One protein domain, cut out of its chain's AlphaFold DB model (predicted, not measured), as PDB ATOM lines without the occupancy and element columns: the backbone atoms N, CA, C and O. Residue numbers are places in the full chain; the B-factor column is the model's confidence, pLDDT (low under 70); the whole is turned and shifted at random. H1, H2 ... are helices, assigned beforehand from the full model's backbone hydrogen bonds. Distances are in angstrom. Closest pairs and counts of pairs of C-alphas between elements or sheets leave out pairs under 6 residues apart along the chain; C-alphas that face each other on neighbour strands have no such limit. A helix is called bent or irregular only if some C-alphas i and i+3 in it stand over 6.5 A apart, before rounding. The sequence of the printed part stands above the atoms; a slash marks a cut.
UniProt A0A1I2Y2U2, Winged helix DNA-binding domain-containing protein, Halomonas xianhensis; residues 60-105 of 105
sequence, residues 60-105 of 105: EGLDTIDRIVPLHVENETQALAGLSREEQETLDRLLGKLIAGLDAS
ATOM      1  N   GLU A  60       0.300  28.075  17.436       96.19
ATOM      2  CA  GLU A  60       1.074  29.324  17.361       96.19
ATOM      3  C   GLU A  60       1.806  29.491  16.016       96.19
ATOM      4  O   GLU A  60       1.916  30.596  15.473       96.19
ATOM      5  N   GLY A  61       2.300  28.385  15.452       96.44
ATOM      6  CA  GLY A  61       2.892  28.351  14.120       96.44
ATOM      7  C   GLY A  61       1.899  28.723  13.023       96.44
ATOM      8  O   GLY A  61       2.241  29.511  12.142       96.44
ATOM      9  N   LEU A  62       0.676  28.192  13.090       95.75
ATOM     10  CA  LEU A  62      -0.407  28.520  12.161       95.75
ATOM     11  C   LEU A  62      -0.802  29.994  12.276       95.75
ATOM     12  O   LEU A  62      -0.735  30.706  11.278       95.75
ATOM     13  N   ASP A  63      -1.069  30.482  13.489       95.81
ATOM     14  CA  ASP A  63      -1.406  31.891  13.736       95.81
ATOM     15  C   ASP A  63      -0.304  32.843  13.243       95.81
ATOM     16  O   ASP A  63      -0.546  33.955  12.767       95.81
ATOM     17  N   THR A  64       0.954  32.423  13.357       96.25
ATOM     18  CA  THR A  64       2.091  33.199  12.862       96.25
ATOM     19  C   THR A  64       2.122  33.253  11.340       96.25
ATOM     20  O   THR A  64       2.330  34.330  10.780       96.25
ATOM     21  N   ILE A  65       1.888  32.125  10.671       93.56
ATOM     22  CA  ILE A  65       1.797  32.062   9.210       93.56
ATOM     23  C   ILE A  65       0.631  32.921   8.708       93.56
ATOM     24  O   ILE A  65       0.843  33.736   7.810       93.56
ATOM     25  N   ASP A  66      -0.536  32.841   9.342       94.25
ATOM     26  CA  ASP A  66      -1.724  33.609   8.954       94.25
ATOM     27  C   ASP A  66      -1.496  35.127   9.019       94.25
ATOM     28  O   ASP A  66      -2.019  35.879   8.196       94.25
ATOM     29  N   ARG A  67      -0.655  35.597   9.947       95.00
ATOM     30  CA  ARG A  67      -0.282  37.018  10.038       95.00
ATOM     31  C   ARG A  67       0.787  37.434   9.032       95.00
ATOM     32  O   ARG A  67       0.757  38.562   8.548       95.00
ATOM     33  N   ILE A  68       1.770  36.574   8.766       95.06
ATOM     34  CA  ILE A  68       2.966  36.945   7.993       95.06
ATOM     35  C   ILE A  68       2.755  36.759   6.491       95.06
ATOM     36  O   ILE A  68       3.253  37.570   5.709       95.06
ATOM     37  N   VAL A  69       2.023  35.726   6.069       93.81
ATOM     38  CA  VAL A  69       1.813  35.428   4.643       93.81
ATOM     39  C   VAL A  69       1.194  36.604   3.879       93.81
ATOM     40  O   VAL A  69       1.730  36.937   2.823       93.81
ATOM     41  N   PRO A  70       0.159  37.304   4.383       93.81
ATOM     42  CA  PRO A  70      -0.390  38.462   3.678       93.81
ATOM     43  C   PRO A  70       0.642  39.576   3.456       93.81
ATOM     44  O   PRO A  70       0.744  40.111   2.356       93.81
ATOM     45  N   LEU A  71       1.460  39.874   4.473       95.12
ATOM     46  CA  LEU A  71       2.527  40.878   4.382       95.12
ATOM     47  C   LEU A  71       3.607  40.461   3.376       95.12
ATOM     48  O   LEU A  71       4.184  41.296   2.682       95.12
ATOM     49  N   HIS A  72       3.896  39.164   3.294       92.25
ATOM     50  CA  HIS A  72       4.838  38.628   2.321       92.25
ATOM     51  C   HIS A  72       4.322  38.791   0.887       92.25
ATOM     52  O   HIS A  72       5.055  39.313   0.049       92.25
ATOM     53  N   VAL A  73       3.059  38.437   0.636       94.31
ATOM     54  CA  VAL A  73       2.404  38.589  -0.674       94.31
ATOM     55  C   VAL A  73       2.328  40.056  -1.096       94.31
ATOM     56  O   VAL A  73       2.546  40.387  -2.262       94.31
ATOM     57  N   GLU A  74       2.055  40.964  -0.158       95.19
ATOM     58  CA  GLU A  74       2.073  42.399  -0.439       95.19
ATOM     59  C   GLU A  74       3.473  42.866  -0.853       95.19
ATOM     60  O   GLU A  74       3.620  43.536  -1.875       95.19
ATOM     61  N   ASN A  75       4.515  42.453  -0.127       95.75
ATOM     62  CA  ASN A  75       5.895  42.781  -0.484       95.75
ATOM     63  C   ASN A  75       6.289  42.242  -1.868       95.75
ATOM     64  O   ASN A  75       6.943  42.951  -2.629       95.75
ATOM     65  N   GLU A  76       5.883  41.018  -2.215       93.62
ATOM     66  CA  GLU A  76       6.104  40.448  -3.552       93.62
ATOM     67  C   GLU A  76       5.386  41.260  -4.633       93.62
ATOM     68  O   GLU A  76       5.980  41.602  -5.657       93.62
ATOM     69  N   THR A  77       4.134  41.639  -4.373       94.44
ATOM     70  CA  THR A  77       3.344  42.480  -5.279       94.44
ATOM     71  C   THR A  77       4.038  43.820  -5.524       94.44
ATOM     72  O   THR A  77       4.152  44.254  -6.667       94.44
ATOM     73  N   GLN A  78       4.557  44.459  -4.472       96.50
ATOM     74  CA  GLN A  78       5.295  45.720  -4.587       96.50
ATOM     75  C   GLN A  78       6.623  45.556  -5.331       96.50
ATOM     76  O   GLN A  78       6.971  46.393  -6.161       96.50
ATOM     77  N   ALA A  79       7.354  44.468  -5.078       95.31
ATOM     78  CA  ALA A  79       8.608  44.182  -5.770       95.31
ATOM     79  C   ALA A  79       8.413  44.016  -7.289       95.31
ATOM     80  O   ALA A  79       9.297  44.376  -8.066       95.31
ATOM     81  N   LEU A  80       7.253  43.506  -7.710       96.75
ATOM     82  CA  LEU A  80       6.903  43.294  -9.116       96.75
ATOM     83  C   LEU A  80       6.133  44.464  -9.747       96.75
ATOM     84  O   LEU A  80       5.951  44.477 -10.963       96.75
ATOM     85  N   ALA A  81       5.711  45.462  -8.964       96.56
ATOM     86  CA  ALA A  81       4.836  46.544  -9.422       96.56
ATOM     87  C   ALA A  81       5.432  47.409 -10.548       96.56
ATOM     88  O   ALA A  81       4.693  48.061 -11.283       96.56
ATOM     89  N   GLY A  82       6.762  47.423 -10.689       97.19
ATOM     90  CA  GLY A  82       7.456  48.132 -11.767       97.19
ATOM     91  C   GLY A  82       7.473  47.402 -13.115       97.19
ATOM     92  O   GLY A  82       7.942  47.987 -14.085       97.19
ATOM     93  N   LEU A  83       7.002  46.153 -13.176       98.12
ATOM     94  CA  LEU A  83       7.028  45.316 -14.374       98.12
ATOM     95  C   LEU A  83       5.636  45.195 -14.995       98.12
ATOM     96  O   LEU A  83       4.653  44.939 -14.289       98.12
ATOM     97  N   SER A  84       5.560  45.297 -16.323       98.06
ATOM     98  CA  SER A  84       4.365  44.926 -17.081       98.06
ATOM     99  C   SER A  84       4.041  43.444 -16.886       98.06
ATOM    100  O   SER A  84       4.873  42.640 -16.459       98.06
ATOM    101  N   ARG A  85       2.821  43.046 -17.245       96.69
ATOM    102  CA  ARG A  85       2.416  41.642 -17.155       96.69
ATOM    103  C   ARG A  85       3.297  40.735 -18.021       96.69
ATOM    104  O   ARG A  85       3.702  39.666 -17.578       96.69
ATOM    105  N   GLU A  86       3.631  41.180 -19.225       98.25
ATOM    106  CA  GLU A  86       4.498  40.465 -20.166       98.25
ATOM    107  C   GLU A  86       5.941  40.351 -19.640       98.25
ATOM    108  O   GLU A  86       6.611  39.331 -19.835       98.25
ATOM    109  N   GLU A  87       6.425  41.383 -18.943       98.38
ATOM    110  CA  GLU A  87       7.731  41.369 -18.280       98.38
ATOM    111  C   GLU A  87       7.753  40.390 -17.099       98.38
ATOM    112  O   GLU A  87       8.710  39.626 -16.962       98.38
ATOM    113  N   GLN A  88       6.685  40.339 -16.297       98.00
ATOM    114  CA  GLN A  88       6.540  39.365 -15.207       98.00
ATOM    115  C   GLN A  88       6.497  37.921 -15.730       98.00
ATOM    116  O   GLN A  88       7.210  37.064 -15.213       98.00
ATOM    117  N   GLU A  89       5.740  37.650 -16.798       97.81
ATOM    118  CA  GLU A  89       5.702  36.330 -17.452       97.81
ATOM    119  C   GLU A  89       7.078  35.931 -18.013       97.81
ATOM    120  O   GLU A  89       7.503  34.773 -17.944       97.81
ATOM    121  N   THR A  90       7.823  36.903 -18.543       98.38
ATOM    122  CA  THR A  90       9.194  36.678 -19.012       98.38
ATOM    123  C   THR A  90      10.137  36.348 -17.857       98.38
ATOM    124  O   THR A  90      10.947  35.423 -17.983       98.38
ATOM    125  N   LEU A  91      10.036  37.078 -16.745       98.00
ATOM    126  CA  LEU A  91      10.836  36.854 -15.545       98.00
ATOM    127  C   LEU A  91      10.580  35.462 -14.953       98.00
ATOM    128  O   LEU A  91      11.542  34.733 -14.714       98.00
ATOM    129  N   ASP A  92       9.315  35.064 -14.802       97.44
ATOM    130  CA  ASP A  92       8.914  33.735 -14.316       97.44
ATOM    131  C   ASP A  92       9.575  32.613 -15.132       97.44
ATOM    132  O   ASP A  92      10.293  31.758 -14.600       97.44
ATOM    133  N   ARG A  93       9.475  32.690 -16.466       98.31
ATOM    134  CA  ARG A  93      10.107  31.721 -17.371       98.31
ATOM    135  C   ARG A  93      11.629  31.653 -17.203       98.31
ATOM    136  O   ARG A  93      12.223  30.585 -17.375       98.31
ATOM    137  N   LEU A  94      12.293  32.786 -16.975       98.31
ATOM    138  CA  LEU A  94      13.750  32.836 -16.814       98.31
ATOM    139  C   LEU A  94      14.190  32.266 -15.463       98.31
ATOM    140  O   LEU A  94      15.140  31.482 -15.430       98.31
ATOM    141  N   LEU A  95      13.478  32.593 -14.383       97.62
ATOM    142  CA  LEU A  95      13.725  32.029 -13.055       97.62
ATOM    143  C   LEU A  95      13.504  30.513 -13.050       97.62
ATOM    144  O   LEU A  95      14.349  29.781 -12.538       97.62
ATOM    145  N   GLY A  96      12.453  30.022 -13.715       97.00
ATOM    146  CA  GLY A  96      12.221  28.586 -13.880       97.00
ATOM    147  C   GLY A  96      13.383  27.864 -14.577       97.00
ATOM    148  O   GLY A  96      13.814  26.801 -14.132       97.00
ATOM    149  N   LYS A  97      13.959  28.462 -15.631       97.19
ATOM    150  CA  LYS A  97      15.159  27.917 -16.299       97.19
ATOM    151  C   LYS A  97      16.388  27.913 -15.391       97.19
ATOM    152  O   LYS A  97      17.159  26.958 -15.437       97.19
ATOM    153  N   LEU A  98      16.579  28.969 -14.599       96.81
ATOM    154  CA  LEU A  98      17.687  29.060 -13.650       96.81
ATOM    155  C   LEU A  98      17.598  27.952 -12.595       96.81
ATOM    156  O   LEU A  98      18.576  27.240 -12.394       96.81
ATOM    157  N   ILE A  99      16.426  27.776 -11.976       95.75
ATOM    158  CA  ILE A  99      16.185  26.735 -10.964       95.75
ATOM    159  C   ILE A  99      16.461  25.348 -11.549       95.75
ATOM    160  O   ILE A  99      17.240  24.591 -10.978       95.75
ATOM    161  N   ALA A 100      15.924  25.050 -12.736       92.94
ATOM    162  CA  ALA A 100      16.165  23.770 -13.400       92.94
ATOM    163  C   ALA A 100      17.659  23.507 -13.680       92.94
ATOM    164  O   ALA A 100      18.108  22.365 -13.617       92.94
ATOM    165  N   GLY A 101      18.440  24.550 -13.979       93.12
ATOM    166  CA  GLY A 101      19.890  24.436 -14.153       93.12
ATOM    167  C   GLY A 101      20.647  24.188 -12.843       93.12
ATOM    168  O   GLY A 101      21.641  23.462 -12.848       93.12
ATOM    169  N   LEU A 102      20.173  24.757 -11.730       92.19
ATOM    170  CA  LEU A 102      20.751  24.543 -10.399       92.19
ATOM    171  C   LEU A 102      20.493  23.125  -9.880       92.19
ATOM    172  O   LEU A 102      21.392  22.543  -9.289       92.19
ATOM    173  N   ASP A 103      19.310  22.563 -10.134       83.88
ATOM    174  CA  ASP A 103      18.966  21.195  -9.717       83.88
ATOM    175  C   ASP A 103      19.688  20.113 -10.543       83.88
ATOM    176  O   ASP A 103      19.810  18.967 -10.111       83.88
ATOM    177  N   ALA A 104      20.148  20.463 -11.748       70.25
ATOM    178  CA  ALA A 104      20.873  19.565 -12.646       70.25
ATOM    179  C   ALA A 104      22.396  19.517 -12.394       70.25
ATOM    180  O   ALA A 104      23.082  18.736 -13.058       70.25
ATOM    181  N   SER A 105      22.915  20.356 -11.486       54.00
ATOM    182  CA  SER A 105      24.343  20.481 -11.139       54.00
ATOM    183  C   SER A 105      24.657  19.829  -9.795       54.00
ATOM    184  O   SER A 105      25.747  19.225  -9.686       54.00
TER     185      SER A 105
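Overview. This is residues 60 to 105 of the 105 residues of the protein "Winged helix DNA-binding domain-containing protein" of Halomonas xianhensis (UniProt A0A1I2Y2U2). Two helices meet near their ends through a tight turn and make an open, flat L; the first, H1, is bent, and the space between the free ends is empty. The printed part has 46 residues, with two named helices in the order H1, H2 and no named strand: all helix. It is extended, with a radius of gyration of the C-alphas of 14.8 A and spans of 37 by 31 by 10 A.

Along the chain. Find C-alpha 60 at (1.074, 29.324, 17.361), where H1, residues 60 to 80, begins. By its hydrogen bonds it was assigned as one helix, but it is bent: C-alphas 67 and 70 are 6.5 A apart. Its arms are H1a, residues 60 to 67, and H1b, residues 70 to 80, 15.5 A long. H2, residues 85 to 103, runs 27.3 A to C-alpha 103 at (18.966, 21.195, -9.717).

Arrangement. H1a and H1b stand at a steep tilt of 42 degrees. H1b and H2 are close but not clearly touching; their closest C-alphas, of Leu 80 and Gln 88, are 7.3 A apart. Their lines are about perpendicular, at 75 degrees. H1a and H2 are apart. In H1a, H1b and H2 every O i to N i+4 pair is within hydrogen-bond range.

Size, cuts and confidence. The two C-alphas farthest apart, of Glu 60 and Glu 86, are 39.3 A apart. Residues 60 to 79 and 92 to 105 stand free. The printed part has no cut, and its one link, H1 to H2, is tight. Look for low confidence at residue 105, the one printed residue with pLDDT under 70.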